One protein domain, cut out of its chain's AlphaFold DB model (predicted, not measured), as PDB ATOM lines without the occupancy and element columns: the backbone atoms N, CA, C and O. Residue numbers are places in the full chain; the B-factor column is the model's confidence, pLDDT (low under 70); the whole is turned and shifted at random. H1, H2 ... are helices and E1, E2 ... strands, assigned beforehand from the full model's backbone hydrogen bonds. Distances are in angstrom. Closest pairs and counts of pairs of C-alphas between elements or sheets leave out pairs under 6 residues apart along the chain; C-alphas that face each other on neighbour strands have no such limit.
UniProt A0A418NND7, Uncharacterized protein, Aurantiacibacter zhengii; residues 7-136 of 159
ATOM      1  N   ALA A   7      76.156  20.226 321.873       91.62
ATOM      2  CA  ALA A   7      75.259  20.504 322.985       91.62
ATOM      3  C   ALA A   7      74.198  19.403 323.075       91.62
ATOM      4  O   ALA A   7      73.831  18.824 322.052       91.62
ATOM      5  N   TYR A   8      73.736  19.113 324.286       94.62
ATOM      6  CA  TYR A   8      72.638  18.187 324.546       94.62
ATOM      7  C   TYR A   8      71.808  18.664 325.736       94.62
ATOM      8  O   TYR A   8      72.298  19.396 326.600       94.62
ATOM      9  N   ASP A   9      70.557  18.231 325.785       96.31
ATOM     10  CA  ASP A   9      69.637  18.581 326.853       96.31
ATOM     11  C   ASP A   9      69.690  17.530 327.963       96.31
ATOM     12  O   ASP A   9      69.826  16.323 327.726       96.31
ATOM     13  N   LEU A  10      69.592  17.994 329.203       97.62
ATOM     14  CA  LEU A  10      69.540  17.164 330.398       97.62
ATOM     15  C   LEU A  10      68.144  17.181 331.006       97.62
ATOM     16  O   LEU A  10      67.505  18.224 331.128       97.62
ATOM     17  N   LEU A  11      67.725  16.022 331.503       98.31
ATOM     18  CA  LEU A  11      66.544  15.876 332.339       98.31
ATOM     19  C   LEU A  11      66.952  15.428 333.737       98.31
ATOM     20  O   LEU A  11      67.749  14.505 333.916       98.31
ATOM     21  N   ALA A  12      66.338  16.041 334.738       98.50
ATOM     22  CA  ALA A  12      66.323  15.535 336.095       98.50
ATOM     23  C   ALA A  12      65.195  14.503 336.252       98.50
ATOM     24  O   ALA A  12      64.047  14.734 335.858       98.50
ATOM     25  N   VAL A  13      65.507  13.356 336.847       98.31
ATOM     26  CA  VAL A  13      64.577  12.242 337.063       98.31
ATOM     27  C   VAL A  13      64.776  11.630 338.448       98.31
ATOM     28  O   VAL A  13      65.846  11.738 339.043       98.31
ATOM     29  N   MET A  14      63.747  10.960 338.965       97.81
ATOM     30  CA  MET A  14      63.856  10.148 340.179       97.81
ATOM     31  C   MET A  14      64.050   8.683 339.795       97.81
ATOM     32  O   MET A  14      63.178   8.094 339.159       97.81
ATOM     33  N   ILE A  15      65.167   8.088 340.212       97.44
ATOM     34  CA  ILE A  15      65.466   6.659 340.050       97.44
ATOM     35  C   ILE A  15      65.635   6.078 341.451       97.44
ATOM     36  O   ILE A  15      66.471   6.550 342.216       97.44
ATOM     37  N   ASP A  16      64.795   5.108 341.819       96.06
ATOM     38  CA  ASP A  16      64.810   4.458 343.141       96.06
ATOM     39  C   ASP A  16      64.797   5.441 344.333       96.06
ATOM     40  O   ASP A  16      65.419   5.222 345.371       96.06
ATOM     41  N   GLY A  17      64.073   6.556 344.185       95.12
ATOM     42  CA  GLY A  17      63.971   7.591 345.219       95.12
ATOM     43  C   GLY A  17      65.183   8.524 345.312       95.12
ATOM     44  O   GLY A  17      65.249   9.332 346.238       95.12
ATOM     45  N   GLN A  18      66.114   8.456 344.361       97.00
ATOM     46  CA  GLN A  18      67.268   9.343 344.263       97.00
ATOM     47  C   GLN A  18      67.181  10.216 343.014       97.00
ATOM     48  O   GLN A  18      66.825   9.744 341.933       97.00
ATOM     49  N   LEU A  19      67.519  11.496 343.170       98.44
ATOM     50  CA  LEU A  19      67.635  12.415 342.045       98.44
ATOM     51  C   LEU A  19      68.822  12.000 341.174       98.44
ATOM     52  O   LEU A  19      69.941  11.842 341.671       98.44
ATOM     53  N   ALA A  20      68.575  11.873 339.878       98.50
ATOM     54  CA  ALA A  20      69.586  11.625 338.872       98.50
ATOM     55  C   ALA A  20      69.371  12.521 337.653       98.50
ATOM     56  O   ALA A  20      68.265  12.990 337.392       98.50
ATOM     57  N   PHE A  21      70.441  12.721 336.900       98.38
ATOM     58  CA  PHE A  21      70.437  13.419 335.627       98.38
ATOM     59  C   PHE A  21      70.628  12.406 334.509       98.38
ATOM     60  O   PHE A  21      71.437  11.484 334.641       98.38
ATOM     61  N   VAL A  22      69.870  12.570 333.433       97.88
ATOM     62  CA  VAL A  22      69.935  11.764 332.210       97.88
ATOM     63  C   VAL A  22      69.954  12.689 331.003       97.88
ATOM     64  O   VAL A  22      69.461  13.812 331.081       97.88
ATOM     65  N   VAL A  23      70.494  12.214 329.887       97.12
ATOM     66  CA  VAL A  23      70.384  12.921 328.608       97.12
ATOM     67  C   VAL A  23      68.947  12.800 328.104       97.12
ATOM     68  O   VAL A  23      68.356  11.716 328.157       97.12
ATOM     69  N   ASP A  24      68.370  13.900 327.624       96.50
ATOM     70  CA  ASP A  24      67.088  13.857 326.933       96.50
ATOM     71  C   ASP A  24      67.250  13.042 325.645       96.50
ATOM     72  O   ASP A  24      68.082  13.347 324.789       96.50
ATOM     73  N   THR A  25      66.435  12.003 325.478       95.19
ATOM     74  CA  THR A  25      66.441  11.147 324.283       95.19
ATOM     75  C   THR A  25      66.125  11.892 322.982       95.19
ATOM     76  O   THR A  25      66.383  11.359 321.906       95.19
ATOM     77  N   SER A  26      65.550  13.095 323.069       94.06
ATOM     78  CA  SER A  26      65.309  13.976 321.923       94.06
ATOM     79  C   SER A  26      66.520  14.829 321.531       94.06
ATOM     80  O   SER A  26      66.492  15.433 320.462       94.06
ATOM     81  N   SER A  27      67.587  14.835 322.338       91.62
ATOM     82  CA  SER A  27      68.837  15.527 322.014       91.62
ATOM     83  C   SER A  27      69.492  14.931 320.770       91.62
ATOM     84  O   SER A  27      69.652  13.711 320.663       91.62
ATOM     85  N   ASP A  28      69.962  15.805 319.879       89.88
ATOM     86  CA  ASP A  28      70.698  15.429 318.662       89.88
ATOM     87  C   ASP A  28      72.056  14.769 318.960       89.88
ATOM     88  O   ASP A  28      72.624  14.076 318.111       89.88
ATOM     89  N   TYR A  29      72.585  14.982 320.166       91.56
ATOM     90  CA  TYR A  29      73.825  14.390 320.646       91.56
ATOM     91  C   TYR A  29      73.584  13.609 321.940       91.56
ATOM     92  O   TYR A  29      72.851  14.050 322.821       91.56
ATOM     93  N   GLN A  30      74.215  12.441 322.042       92.62
ATOM     94  CA  GLN A  30      74.094  11.518 323.168       92.62
ATOM     95  C   GLN A  30      75.515  11.179 323.647       92.62
ATOM     96  O   GLN A  30      76.157  10.323 323.039       92.62
ATOM     97  N   PRO A  31      76.061  11.891 324.648       91.62
ATOM     98  CA  PRO A  31      77.372  11.574 325.213       91.62
ATOM     99  C   PRO A  31      77.350  10.245 325.974       91.62
ATOM    100  O   PRO A  31      76.418   9.961 326.729       91.62
ATOM    101  N   ASP A  32      78.440   9.493 325.869       89.62
ATOM    102  CA  ASP A  32      78.599   8.235 326.606       89.62
ATOM    103  C   ASP A  32      79.261   8.437 327.984       89.62
ATOM    104  O   ASP A  32      79.128   7.589 328.871       89.62
ATOM    105  N   CYS A  33      79.953   9.562 328.192       92.94
ATOM    106  CA  CYS A  33      80.612   9.892 329.453       92.94
ATOM    107  C   CYS A  33      80.727  11.405 329.700       92.94
ATOM    108  O   CYS A  33      80.554  12.233 328.802       92.94
ATOM    109  N   LEU A  34      81.062  11.762 330.939       94.62
ATOM    110  CA  LEU A  34      81.355  13.118 331.380       94.62
ATOM    111  C   LEU A  34      82.531  13.165 332.352       94.62
ATOM    112  O   LEU A  34      82.941  12.159 332.932       94.62
ATOM    113  N   ASN A  35      83.080  14.365 332.506       95.06
ATOM    114  CA  ASN A  35      84.174  14.673 333.422       95.06
ATOM    115  C   ASN A  35      83.855  15.846 334.356       95.06
ATOM    116  O   ASN A  35      84.623  16.115 335.279       95.06
ATOM    117  N   SER A  36      82.741  16.546 334.139       96.44
ATOM    118  CA  SER A  36      82.289  17.588 335.045       96.44
ATOM    119  C   SER A  36      80.778  17.629 335.172       96.44
ATOM    120  O   SER A  36      80.047  17.264 334.245       96.44
ATOM    121  N   ILE A  37      80.340  18.076 336.342       98.00
ATOM    122  CA  ILE A  37      78.951  18.376 336.645       98.00
ATOM    123  C   ILE A  37      78.874  19.537 337.628       98.00
ATOM    124  O   ILE A  37      79.631  19.603 338.605       98.00
ATOM    125  N   ASP A  38      77.916  20.418 337.391       97.81
ATOM    126  CA  ASP A  38      77.534  21.468 338.314       97.81
ATOM    127  C   ASP A  38      76.012  21.547 338.443       97.81
ATOM    128  O   ASP A  38      75.268  21.262 337.509       97.81
ATOM    129  N   VAL A  39      75.545  21.881 339.643       98.31
ATOM    130  CA  VAL A  39      74.139  22.169 339.927       98.31
ATOM    131  C   VAL A  39      74.085  23.470 340.691       98.31
ATOM    132  O   VAL A  39      74.717  23.600 341.746       98.31
ATOM    133  N   GLN A  40      73.312  24.414 340.181       97.25
ATOM    134  CA  GLN A  40      73.210  25.764 340.718       97.25
ATOM    135  C   GLN A  40      71.737  26.088 340.922       97.25
ATOM    136  O   GLN A  40      70.886  25.635 340.156       97.25
ATOM    137  N   ALA A  41      71.409  26.797 341.997       95.75
ATOM    138  CA  ALA A  41      70.082  27.386 342.086       95.75
ATOM    139  C   ALA A  41      70.035  28.601 341.158       95.75
ATOM    140  O   ALA A  41      71.030  29.310 341.022       95.75
ATOM    141  N   ASP A  42      68.884  28.810 340.536       88.75
ATOM    142  CA  ASP A  42      68.650  29.955 339.660       88.75
ATOM    143  C   ASP A  42      68.819  31.295 340.408       88.75
ATOM    144  O   ASP A  42      68.909  31.298 341.641       88.75
ATOM    145  N   ASP A  43      68.852  32.426 339.702       78.50
ATOM    146  CA  ASP A  43      69.245  33.742 340.250       78.50
ATOM    147  C   ASP A  43      68.441  34.170 341.499       78.50
ATOM    148  O   ASP A  43      68.986  34.773 342.425       78.50
ATOM    149  N   ASP A  44      67.162  33.787 341.581       76.25
ATOM    150  CA  ASP A  44      66.273  34.066 342.722       76.25
ATOM    151  C   ASP A  44      66.255  32.951 343.790       76.25
ATOM    152  O   ASP A  44      65.510  32.988 344.780       76.25
ATOM    153  N   GLY A  45      67.056  31.908 343.593       83.81
ATOM    154  CA  GLY A  45      67.164  30.769 344.483       83.81
ATOM    155  C   GLY A  45      67.893  31.118 345.784       83.81
ATOM    156  O   GLY A  45      68.855  31.885 345.787       83.81
ATOM    157  N   PRO A  46      67.493  30.537 346.930       89.06
ATOM    158  CA  PRO A  46      68.161  30.814 348.192       89.06
ATOM    159  C   PRO A  46      69.607  30.297 348.158       89.06
ATOM    160  O   PRO A  46      69.818  29.160 347.721       89.06
ATOM    161  N   PRO A  47      70.575  31.033 348.726       89.12
ATOM    162  CA  PRO A  47      71.966  30.613 348.722       89.12
ATOM    163  C   PRO A  47      72.159  29.293 349.469       89.12
ATOM    164  O   PRO A  47      71.516  29.017 350.496       89.12
ATOM    165  N   ALA A  48      73.073  28.478 348.953       93.38
ATOM    166  CA  ALA A  48      73.620  27.343 349.677       93.38
ATOM    167  C   ALA A  48      74.552  27.811 350.813       93.38
ATOM    168  O   ALA A  48      75.012  28.950 350.858       93.38
ATOM    169  N   SER A  49      74.831  26.923 351.771       94.69
ATOM    170  CA  SER A  49      75.822  27.170 352.826       94.69
ATOM    171  C   SER A  49      77.086  26.351 352.562       94.69
ATOM    172  O   SER A  49      76.968  25.139 352.348       94.69
ATOM    173  N   PRO A  50      78.285  26.961 352.590       96.12
ATOM    174  CA  PRO A  50      79.522  26.233 352.345       96.12
ATOM    175  C   PRO A  50      79.822  25.266 353.496       96.12
ATOM    176  O   PRO A  50      79.659  25.594 354.673       96.12
ATOM    177  N   ALA A  51      80.287  24.070 353.148       96.25
ATOM    178  CA  ALA A  51      80.792  23.054 354.062       96.25
ATOM    179  C   ALA A  51      82.337  23.024 354.048       96.25
ATOM    180  O   ALA A  51      82.965  23.566 353.133       96.25
ATOM    181  N   PRO A  52      82.989  22.393 355.046       96.94
ATOM    182  CA  PRO A  52      84.439  22.223 355.035       96.94
ATOM    183  C   PRO A  52      84.928  21.527 353.758       96.94
ATOM    184  O   PRO A  52      84.476  20.433 353.430       96.94
ATOM    185  N   GLY A  53      85.882  22.155 353.068       94.31
ATOM    186  CA  GLY A  53      86.461  21.642 351.824       94.31
ATOM    187  C   GLY A  53      85.774  22.120 350.543       94.31
ATOM    188  O   GLY A  53      86.275  21.803 349.467       94.31
ATOM    189  N   ASP A  54      84.684  22.887 350.642       97.06
ATOM    190  CA  ASP A  54      84.092  23.533 349.473       97.06
ATOM    191  C   ASP A  54      84.868  24.787 349.056       97.06
ATOM    192  O   ASP A  54      85.406  25.529 349.887       97.06
ATOM    193  N   ASP A  55      84.829  25.079 347.760       96.50
ATOM    194  CA  ASP A  55      85.126  26.399 347.232       96.50
ATOM    195  C   ASP A  55      84.012  27.368 347.650       96.50
ATOM    196  O   ASP A  55      82.904  27.380 347.109       96.50
ATOM    197  N   ARG A  56      84.325  28.204 348.641       96.12
ATOM    198  CA  ARG A  56      83.385  29.186 349.189       96.12
ATOM    199  C   ARG A  56      82.900  30.186 348.149       96.12
ATOM    200  O   ARG A  56      81.755  30.607 348.237       96.12
ATOM    201  N   ARG A  57      83.738  30.558 347.175       93.44
ATOM    202  CA  ARG A  57      83.376  31.547 346.153       93.44
ATOM    203  C   ARG A  57      82.283  30.995 345.247       93.44
ATOM    204  O   ARG A  57      81.353  31.728 344.931       93.44
ATOM    205  N   LEU A  58      82.375  29.719 344.865       94.00
ATOM    206  CA  LEU A  58      81.330  29.057 344.076       94.00
ATOM    207  C   LEU A  58      80.007  28.991 344.852       94.00
ATOM    208  O   LEU A  58      78.959  29.316 344.305       94.00
ATOM    209  N   VAL A  59      80.047  28.647 346.141       94.38
ATOM    210  CA  VAL A  59      78.823  28.541 346.955       94.38
ATOM    211  C   VAL A  59      78.188  29.907 347.237       94.38
ATOM    212  O   VAL A  59      76.989  30.077 347.047       94.38
ATOM    213  N   GLU A  60      78.978  30.871 347.712       91.19
ATOM    214  CA  GLU A  60      78.474  32.159 348.207       91.19
ATOM    215  C   GLU A  60      78.110  33.124 347.067       91.19
ATOM    216  O   GLU A  60      77.140  33.863 347.202       91.19
ATOM    217  N   ASN A  61      78.850  33.102 345.949       86.50
ATOM    218  CA  ASN A  61      78.641  34.044 344.841       86.50
ATOM    219  C   ASN A  61      78.030  33.404 343.591       86.50
ATOM    220  O   ASN A  61      77.458  34.120 342.781       86.50
ATOM    221  N   GLY A  62      78.198  32.092 343.404       83.75
ATOM    222  CA  GLY A  62      77.704  31.372 342.224       83.75
ATOM    223  C   GLY A  62      76.406  30.606 342.462       83.75
ATOM    224  O   GLY A  62      75.965  29.892 341.578       83.75
ATOM    225  N   ASN A  63      75.825  30.684 343.665       91.88
ATOM    226  CA  ASN A  63      74.635  29.917 344.045       91.88
ATOM    227  C   ASN A  63      74.772  28.399 343.783       91.88
ATOM    228  O   ASN A  63      73.796  27.699 343.499       91.88
ATOM    229  N   VAL A  64      76.002  27.874 343.872       96.56
ATOM    230  CA  VAL A  64      76.326  26.489 343.519       96.56
ATOM    231  C   VAL A  64      75.951  25.533 344.653       96.56
ATOM    232  O   VAL A  64      76.411  25.659 345.791       96.56
ATOM    233  N   TYR A  65      75.146  24.527 344.317       98.19
ATOM    234  CA  TYR A  65      74.703  23.453 345.205       98.19
ATOM    235  C   TYR A  65      75.513  22.168 345.030       98.19
ATOM    236  O   TYR A  65      75.540  21.341 345.936       98.19
ATOM    237  N   TRP A  66      76.159  21.963 343.887       98.50
ATOM    238  CA  TRP A  66      77.077  20.850 343.664       98.50
ATOM    239  C   TRP A  66      78.044  21.215 342.539       98.50
ATOM    240  O   TRP A  66      77.620  21.804 341.553       98.50
ATOM    241  N   TRP A  67      79.325  20.895 342.697       97.75
ATOM    242  CA  TRP A  67      80.343  21.096 341.668       97.75
ATOM    243  C   TRP A  67      81.417  20.027 341.794       97.75
ATOM    244  O   TRP A  67      82.113  19.951 342.815       97.75
ATOM    245  N   ASP A  68      81.575  19.216 340.756       97.19
ATOM    246  CA  ASP A  68      82.619  18.204 340.671       97.19
ATOM    247  C   ASP A  68      83.234  18.213 339.271       97.19
ATOM    248  O   ASP A  68      82.535  18.045 338.278       97.19
ATOM    249  N   TYR A  69      84.548  18.425 339.199       95.31
ATOM    250  CA  TYR A  69      85.288  18.539 337.948       95.31
ATOM    251  C   TYR A  69      86.544  17.665 338.005       95.31
ATOM    252  O   TYR A  69      87.383  17.783 338.909       95.31
ATOM    253  N   ARG A  70      86.687  16.787 337.016       94.50
ATOM    254  CA  ARG A  70      87.787  15.832 336.865       94.50
ATOM    255  C   ARG A  70      88.708  16.237 335.733       94.50
ATOM    256  O   ARG A  70      88.347  17.034 334.873       94.50
ATOM    257  N   ASP A  71      89.936  15.730 335.771       88.69
ATOM    258  CA  ASP A  71      90.875  15.938 334.667       88.69
ATOM    259  C   ASP A  71      90.206  15.536 333.347       88.69
ATOM    260  O   ASP A  71      89.534  14.508 333.284       88.69
ATOM    261  N   VAL A  72      90.400  16.327 332.289       77.31
ATOM    262  CA  VAL A  72      89.729  16.125 330.998       77.31
ATOM    263  C   VAL A  72      89.978  14.757 330.365       77.31
ATOM    264  O   VAL A  72      89.197  14.321 329.525       77.31
ATOM    265  N   ARG A  73      91.047  14.067 330.777       79.69
ATOM    266  CA  ARG A  73      91.376  12.697 330.361       79.69
ATOM    267  C   ARG A  73      90.546  11.628 331.084       79.69
ATOM    268  O   ARG A  73      90.630  10.466 330.713       79.69
ATOM    269  N   SER A  74      89.778  12.015 332.100       73.50
ATOM    270  CA  SER A  74      88.954  11.154 332.956       73.50
ATOM    271  C   SER A  74      87.487  11.298 332.545       73.50
ATOM    272  O   SER A  74      86.716  11.994 333.196       73.50
ATOM    273  N   CYS A  75      87.120  10.708 331.407       83.38
ATOM    274  CA  CYS A  75      85.731  10.612 330.953       83.38
ATOM    275  C   CYS A  75      85.245   9.186 331.217       83.38
ATOM    276  O   CYS A  75      85.281   8.325 330.344       83.38
ATOM    277  N   GLU A  76      84.927   8.909 332.480       89.94
ATOM    278  CA  GLU A  76      84.656   7.546 332.957       89.94
ATOM    279  C   GLU A  76      83.229   7.376 333.485       89.94
ATOM    280  O   GLU A  76      82.713   6.257 333.514       89.94
ATOM    281  N   ASP A  77      82.571   8.461 333.896       93.94
ATOM    282  CA  ASP A  77      81.206   8.405 334.407       93.94
ATOM    283  C   ASP A  77      80.208   8.654 333.280       93.94
ATOM    284  O   ASP A  77      80.256   9.685 332.621       93.94
ATOM    285  N   GLY A  78      79.291   7.710 333.075       94.38
ATOM    286  CA  GLY A  78      78.175   7.832 332.140       94.38
ATOM    287  C   GLY A  78      76.845   8.092 332.845       94.38
ATOM    288  O   GLY A  78      76.726   7.974 334.067       94.38
ATOM    289  N   PHE A  79      75.823   8.411 332.059       95.81
ATOM    290  CA  PHE A  79      74.463   8.613 332.552       95.81
ATOM    291  C   PHE A  79      73.781   7.277 332.929       95.81
ATOM    292  O   PHE A  79      74.045   6.253 332.294       95.81
ATOM    293  N   PRO A  80      72.872   7.254 333.926       97.31
ATOM    294  CA  PRO A  80      72.456   8.373 334.773       97.31
ATOM    295  C   PRO A  80      73.527   8.793 335.793       97.31
ATOM    296  O   PRO A  80      74.162   7.950 336.430       97.31
ATOM    297  N   ILE A  81      73.653  10.102 336.023       97.25
ATOM    298  CA  ILE A  81      74.488  10.648 337.102       97.25
ATOM    299  C   ILE A  81      73.612  10.998 338.297       97.25
ATOM    300  O   ILE A  81      72.767  11.884 338.227       97.25
ATOM    301  N   PHE A  82      73.835  10.319 339.416       98.25
ATOM    302  CA  PHE A  82      73.111  10.581 340.656       98.25
ATOM    303  C   PHE A  82      73.625  11.847 341.344       98.25
ATOM    304  O   PHE A  82      74.835  12.050 341.468       98.25
ATOM    305  N   TYR A  83      72.701  12.674 341.834       98.50
ATOM    306  CA  TYR A  83      73.024  13.931 342.499       98.50
ATOM    307  C   TYR A  83      73.961  13.711 343.694       98.50
ATOM    308  O   TYR A  83      73.651  12.964 344.623       98.50
ATOM    309  N   GLY A  84      75.120  14.373 343.664       97.81
ATOM    310  CA  GLY A  84      76.128  14.306 344.721       97.81
ATOM    311  C   GLY A  84      77.005  13.058 344.730       97.81
ATOM    312  O   GLY A  84      77.873  12.951 345.598       97.81
ATOM    313  N   ARG A  85      76.836  12.135 343.774       96.94
ATOM    314  CA  ARG A  85      77.793  11.043 343.572       96.94
ATOM    315  C   ARG A  85      79.119  11.637 343.079       96.94
ATOM    316  O   ARG A  85      79.120  12.259 342.023       96.94
ATOM    317  N   PRO A  86      80.251  11.419 343.770       95.12
ATOM    318  CA  PRO A  86      81.540  11.879 343.273       95.12
ATOM    319  C   PRO A  86      81.863  11.252 341.916       95.12
ATOM    320  O   PRO A  86      81.703  10.039 341.752       95.12
ATOM    321  N   LEU A  87      82.369  12.061 340.989       95.81
ATOM    322  CA  LEU A  87      82.909  11.559 339.728       95.81
ATOM    323  C   LEU A  87      84.201  10.759 339.967       95.81
ATOM    324  O   LEU A  87      84.888  10.919 340.989       95.81
ATOM    325  N   THR A  88      84.517   9.882 339.029       94.31
ATOM    326  CA  THR A  88      85.657   8.971 339.019       94.31
ATOM    327  C   THR A  88      86.895   9.678 338.462       94.31
ATOM    328  O   THR A  88      86.815  10.613 337.669       94.31
ATOM    329  N   GLY A  89      88.073   9.264 338.926       91.06
ATOM    330  CA  GLY A  89      89.348   9.837 338.497       91.06
ATOM    331  C   GLY A  89      89.824  11.035 339.334       91.06
ATOM    332  O   GLY A  89      89.166  11.468 340.293       91.06
ATOM    333  N   PRO A  90      91.029  11.550 339.031       91.94
ATOM    334  CA  PRO A  90      91.616  12.672 339.749       91.94
ATOM    335  C   PRO A  90      90.804  13.953 339.538       91.94
ATOM    336  O   PRO A  90      90.329  14.246 338.440       91.94
ATOM    337  N   ARG A  91      90.666  14.744 340.606       91.50
ATOM    338  CA  ARG A  91      90.104  16.096 340.512       91.50
ATOM    339  C   ARG A  91      91.013  16.979 339.671       91.50
ATOM    340  O   ARG A  91      92.234  16.885 339.798       91.50
ATOM    341  N   ALA A  92      90.420  17.854 338.866       90.19
ATOM    342  CA  ALA A  92      91.192  18.883 338.190       90.19
ATOM    343  C   ALA A  92      91.766  19.872 339.212       90.19
ATOM    344  O   ALA A  92      91.098  20.283 340.166       90.19
ATOM    345  N   GLU A  93      93.017  20.263 339.011       89.31
ATOM    346  CA  GLU A  93      93.671  21.244 339.866       89.31
ATOM    347  C   GLU A  93      93.084  22.644 339.624       89.31
ATOM    348  O   GLU A  93      92.855  23.046 338.486       89.31
ATOM    349  N   ASN A  94      92.876  23.411 340.699       88.38
ATOM    350  CA  ASN A  94      92.464  24.825 340.668       88.38
ATOM    351  C   ASN A  94      91.081  25.148 340.055       88.38
ATOM    352  O   ASN A  94      90.788  26.322 339.854       88.38
ATOM    353  N   ILE A  95      90.217  24.159 339.795       89.12
ATOM    354  CA  ILE A  95      88.845  24.396 339.286       89.12
ATOM    355  C   ILE A  95      87.816  24.603 340.415       89.12
ATOM    356  O   ILE A  95      86.759  25.188 340.198       89.12
ATOM    357  N   GLY A  96      88.145  24.184 341.639       93.25
ATOM    358  CA  GLY A  96      87.232  24.221 342.782       93.25
ATOM    359  C   GLY A  96      86.425  22.929 342.928       93.25
ATOM    360  O   GLY A  96      86.501  22.011 342.111       93.25
ATOM    361  N   TYR A  97      85.698  22.824 344.034       96.25
ATOM    362  CA  TYR A  97      84.849  21.681 344.363       96.25
ATOM    363  C   TYR A  97      83.757  22.150 345.314       96.25
ATOM    364  O   TYR A  97      84.043  22.897 346.246       96.25
ATOM    365  N   VAL A  98      82.528  21.690 345.121       97.81
ATOM    366  CA  VAL A  98      81.432  21.920 346.062       97.81
ATOM    367  C   VAL A  98      80.765  20.585 346.309       97.81
ATOM    368  O   VAL A  98      80.181  19.999 345.404       97.81
ATOM    369  N   SER A  99      80.840  20.093 347.542       97.69
ATOM    370  CA  SER A  99      80.071  18.920 347.953       97.69
ATOM    371  C   SER A  99      78.574  19.195 347.829       97.69
ATOM    372  O   SER A  99      78.117  20.279 348.193       97.69
ATOM    373  N   ALA A 100      77.816  18.204 347.357       98.31
ATOM    374  CA  ALA A 100      76.381  18.349 347.147       98.31
ATOM    375  C   ALA A 100      75.641  18.851 348.394       98.31
ATOM    376  O   ALA A 100      75.898  18.415 349.523       98.31
ATOM    377  N   LYS A 101      74.714  19.781 348.173       97.94
ATOM    378  CA  LYS A 101      73.897  20.427 349.200       97.94
ATOM    379  C   LYS A 101      72.464  19.912 349.153       97.94
ATOM    380  O   LYS A 101      71.987  19.514 348.097       97.94
ATOM    381  N   PRO A 102      71.730  19.933 350.276       96.94
ATOM    382  CA  PRO A 102      70.309  19.627 350.240       96.94
ATOM    383  C   PRO A 102      69.577  20.580 349.287       96.94
ATOM    384  O   PRO A 102      69.567  21.794 349.504       96.94
ATOM    385  N   LEU A 103      68.962  20.024 348.244       97.31
ATOM    386  CA  LEU A 103      68.077  20.765 347.353       97.31
ATOM    387  C   LEU A 103      66.758  21.067 348.073       97.31
ATOM    388  O   LEU A 103      66.308  20.311 348.939       97.31
ATOM    389  N   LYS A 104      66.134  22.187 347.724       96.38
ATOM    390  CA  LYS A 104      64.900  22.678 348.337       96.38
ATOM    391  C   LYS A 104      63.748  22.533 347.354       96.38
ATOM    392  O   LYS A 104      63.867  22.864 346.178       96.38
ATOM    393  N   THR A 105      62.604  22.076 347.851       96.75
ATOM    394  CA  THR A 105      61.370  22.036 347.062       96.75
ATOM    395  C   THR A 105      60.948  23.445 346.654       96.75
ATOM    396  O   THR A 105      61.044  24.373 347.458       96.75
ATOM    397  N   GLY A 106      60.430  23.599 345.439       94.69
ATOM    398  CA  GLY A 106      59.955  24.874 344.904       94.69
ATOM    399  C   GLY A 106      61.053  25.784 344.349       94.69
ATOM    400  O   GLY A 106      60.717  26.796 343.744       94.69
ATOM    401  N   VAL A 107      62.330  25.421 344.476       95.50
ATOM    402  CA  VAL A 107      63.451  26.161 343.876       95.50
ATOM    403  C   VAL A 107      63.758  25.595 342.490       95.50
ATOM    404  O   VAL A 107      63.745  24.376 342.307       95.50
ATOM    405  N   VAL A 108      63.989  26.484 341.522       96.62
ATOM    406  CA  VAL A 108      64.501  26.117 340.198       96.62
ATOM    407  C   VAL A 108      66.014  25.966 340.292       96.62
ATOM    408  O   VAL A 108      66.700  26.802 340.881       96.62
ATOM    409  N   TYR A 109      66.512  24.879 339.727       97.44
ATOM    410  CA  TYR A 109      67.923  24.565 339.627       97.44
ATOM    411  C   TYR A 109      68.297  24.379 338.164       97.44
ATOM    412  O   TYR A 109      67.525  23.791 337.404       97.44
ATOM    413  N   SER A 110      69.494  24.814 337.797       97.19
ATOM    414  CA  SER A 110      70.160  24.396 336.571       97.19
ATOM    415  C   SER A 110      71.127  23.252 336.871       97.19
ATOM    416  O   SER A 110      71.661  23.132 337.979       97.19
ATOM    417  N   VAL A 111      71.327  22.379 335.889       98.12
ATOM    418  CA  VAL A 111      72.393  21.380 335.866       98.12
ATOM    419  C   VAL A 111      73.211  21.572 334.597       98.12
ATOM    420  O   VAL A 111      72.647  21.658 333.506       98.12
ATOM    421  N   GLY A 112      74.526  21.637 334.758       97.31
ATOM    422  CA  GLY A 112      75.508  21.672 333.686       97.31
ATOM    423  C   GLY A 112      76.379  20.421 333.723       97.31
ATOM    424  O   GLY A 112      76.687  19.896 334.793       97.31
ATOM    425  N   THR A 113      76.775  19.911 332.559       96.88
ATOM    426  CA  THR A 113      77.773  18.835 332.443       96.88
ATOM    427  C   THR A 113      78.707  19.090 331.270       96.88
ATOM    428  O   THR A 113      78.337  19.744 330.293       96.88
ATOM    429  N   SER A 114      79.920  18.542 331.329       94.25
ATOM    430  CA  SER A 114      80.820  18.492 330.173       94.25
ATOM    431  C   SER A 114      81.492  17.133 330.039       94.25
ATOM    432  O   SER A 114      81.793  16.482 331.037       94.25
ATOM    433  N   GLY A 115      81.786  16.732 328.806       89.56
ATOM    434  CA  GLY A 115      82.479  15.483 328.482       89.56
ATOM    435  C   GLY A 115      82.751  15.388 326.988       89.56
ATOM    436  O   GLY A 115      81.949  15.873 326.205       89.56
ATOM    437  N   GLU A 116      83.894  14.832 326.580       82.88
ATOM    438  CA  GLU A 116      84.241  14.576 325.163       82.88
ATOM    439  C   GLU A 116      84.034  15.751 324.174       82.88
ATOM    440  O   GLU A 116      83.750  15.555 322.995       82.88
ATOM    441  N   GLY A 117      84.196  17.001 324.625       84.19
ATOM    442  CA  GLY A 117      83.959  18.183 323.779       84.19
ATOM    443  C   GLY A 117      82.477  18.531 323.575       84.19
ATOM    444  O   GLY A 117      82.149  19.352 322.716       84.19
ATOM    445  N   ALA A 118      81.595  17.936 324.373       90.81
ATOM    446  CA  ALA A 118      80.180  18.236 324.455       90.81
ATOM    447  C   ALA A 118      79.803  18.831 325.817       90.81
ATOM    448  O   ALA A 118      80.475  18.599 326.830       90.81
ATOM    449  N   TYR A 119      78.705  19.580 325.829       93.50
ATOM    450  CA  TYR A 119      78.165  20.247 327.008       93.50
ATOM    451  C   TYR A 119      76.672  19.961 327.134       93.50
ATOM    452  O   TYR A 119      75.933  20.088 326.161       93.50
ATOM    453  N   GLY A 120      76.249  19.575 328.331       95.19
ATOM    454  CA  GLY A 120      74.855  19.306 328.649       95.19
ATOM    455  C   GLY A 120      74.290  20.377 329.554       95.19
ATOM    456  O   GLY A 120      74.974  20.766 330.499       95.19
ATOM    457  N   PHE A 121      73.057  20.811 329.306       96.25
ATOM    458  CA  PHE A 121      72.350  21.744 330.184       96.25
ATOM    459  C   PHE A 121      70.895  21.338 330.392       96.25
ATOM    460  O   PHE A 121      70.270  20.739 329.521       96.25
ATOM    461  N   GLY A 122      70.341  21.676 331.551       96.81
ATOM    462  CA  GLY A 122      68.919  21.506 331.831       96.81
ATOM    463  C   GLY A 122      68.482  22.284 333.063       96.81
ATOM    464  O   GLY A 122      69.297  22.601 333.927       96.81
ATOM    465  N   TRP A 123      67.183  22.564 333.156       97.94
ATOM    466  CA  TRP A 123      66.573  23.216 334.313       97.94
ATOM    467  C   TRP A 123      65.492  22.329 334.903       97.94
ATOM    468  O   TRP A 123      64.688  21.725 334.187       97.94
ATOM    469  N   PHE A 124      65.429  22.274 336.227       98.12
ATOM    470  CA  PHE A 124      64.459  21.455 336.930       98.12
ATOM    471  C   PHE A 124      64.013  22.085 338.244       98.12
ATOM    472  O   PHE A 124      64.678  22.933 338.829       98.12
ATOM    473  N   GLN A 125      62.861  21.643 338.732       97.81
ATOM    474  CA  GLN A 125      62.327  22.010 340.035       97.81
ATOM    475  C   GLN A 125      61.773  20.762 340.713       97.81
ATOM    476  O   GLN A 125      61.028  19.988 340.109       97.81
ATOM    477  N   ILE A 126      62.103  20.597 341.992       97.75
ATOM    478  CA  ILE A 126      61.483  19.580 342.842       97.75
ATOM    479  C   ILE A 126      60.181  20.172 343.381       97.75
ATOM    480  O   ILE A 126      60.198  21.158 344.120       97.75
ATOM    481  N   LEU A 127      59.041  19.606 343.006       97.25
ATOM    482  CA  LEU A 127      57.727  20.061 343.450       97.25
ATOM    483  C   LEU A 127      57.458  19.652 344.915       97.25
ATOM    484  O   LEU A 127      58.093  18.728 345.427       97.25
ATOM    485  N   PRO A 128      56.501  20.291 345.622       96.19
ATOM    486  CA  PRO A 128      56.194  19.961 347.022       96.19
ATOM    487  C   PRO A 128      55.761  18.506 347.268       96.19
ATOM    488  O   PRO A 128      55.893  18.006 348.382       96.19
ATOM    489  N   ASN A 129      55.239  17.828 346.245       95.38
ATOM    490  CA  ASN A 129      54.868  16.410 346.283       95.38
ATOM    491  C   ASN A 129      56.049  15.462 345.981       95.38
ATOM    492  O   ASN A 129      55.853  14.251 345.968       95.38
ATOM    493  N   GLY A 130      57.252  15.994 345.738       93.50
ATOM    494  CA  GLY A 130      58.453  15.231 345.391       93.50
ATOM    495  C   GLY A 130      58.595  14.895 343.904       93.50
ATOM    496  O   GLY A 130      59.593  14.290 343.523       93.50
ATOM    497  N   GLU A 131      57.637  15.282 343.057       97.19
ATOM    498  CA  GLU A 131      57.767  15.127 341.607       97.19
ATOM    499  C   GLU A 131      58.802  16.103 341.041       97.19
ATOM    500  O   GLU A 131      58.985  17.211 341.550       97.19
ATOM    501  N   ILE A 132      59.461  15.703 339.957       98.19
ATOM    502  CA  ILE A 132      60.405  16.557 339.239       98.19
ATOM    503  C   ILE A 132      59.699  17.186 338.047       98.19
ATOM    504  O   ILE A 132      59.121  16.489 337.213       98.19
ATOM    505  N   LYS A 133      59.784  18.510 337.948       98.25
ATOM    506  CA  LYS A 133      59.374  19.264 336.769       98.25
ATOM    507  C   LYS A 133      60.618  19.734 336.026       98.25
ATOM    508  O   LYS A 133      61.384  20.513 336.582       98.25
ATOM    509  N   ASN A 134      60.789  19.281 334.789       98.12
ATOM    510  CA  ASN A 134      61.847  19.744 333.891       98.12
ATOM    511  C   ASN A 134      61.358  20.915 333.034       98.12
ATOM    512  O   ASN A 134      60.178  20.978 332.671       98.12
ATOM    513  N   TYR A 135      62.274  21.814 332.697       95.88
ATOM    514  CA  TYR A 135      62.045  22.953 331.822       95.88
ATOM    515  C   TYR A 135      62.972  22.860 330.609       95.88
ATOM    516  O   TYR A 135      64.140  22.515 330.740       95.88
ATOM    517  N   GLN A 136      62.429  23.160 329.430       87.00
ATOM    518  CA  GLN A 136      63.149  23.115 328.146       87.00
ATOM    519  C   GLN A 136      64.100  24.307 327.955       87.00
ATOM    520  O   GLN A 136      64.960  24.303 327.086       87.00
TER     521      GLN A 136
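This is residues 7 to 136 of the 159 residues of an uncharacterized protein of Aurantiacibacter zhengii (UniProt A0A418NND7). One strongly twisted sheet of seven strands makes the body; the long stretch of residues 70 to 107 folds over one of its faces, with residues 81 to 82 paired to E2, and the small helix H1 sits by the edge strand E4. The sheet branches at E6, which has E5 on one side and both E1 and E7 on the other. The printed part has 130 residues, in the order E1, E2, E3, H1, E4, E5, E6, E7; neighbour strands are antiparallel except for E1 and E6, which are parallel. It is mostly strand, with under half of the residues in named elements, and compact, with a radius of gyration of the C-alphas of 13.9 A and spans of 39 by 37 by 26 A.

E1, residues 7 to 15, forms a hairpin with E2, residues 18 to 23; N 13 and O 20, 2.8 A apart, are within hydrogen-bond range. E1 is also parallel to E6, residues 118 to 126, with N 10 and O 121 at 2.8 A. E3, residues 36 to 41, has antiparallel E4, residues 64 to 69, on one side (N 39 and O 66, 2.8 A) and antiparallel E5, residues 108 to 115, on the other (N 38 and O 112, 2.9 A). H1, residues 56 to 61, only grazes the sheet with residues 56 to 59; the closest C-alphas of H1 and E4 are those of Leu 58 and Val 64, 5.7 A apart. Every O i to N i+4 pair in H1 is within hydrogen-bond range. E5, E6 and E7, residues 132 to 135, form a meander, each strand the antiparallel neighbour of the one before; N 111 and O 122 are 2.8 A apart, and N 125 and O 133 2.8 A.

E1 begins at C-alpha 7, (75.259, 20.504, 322.985), and is 24.1 A long; E5 measures 23.9 A and E6 26.3 A. E7 ends at C-alpha 135, (62.045, 22.953, 331.822).

The two C-alphas farthest apart, those of Arg 73 and Asn 129, are 40.0 A apart. The links E2 to E3, E3 to H1 and E4 to E5 are long, the last with 38 residues. The printed part has no cut, and no printed residue is under 70 in pLDDT.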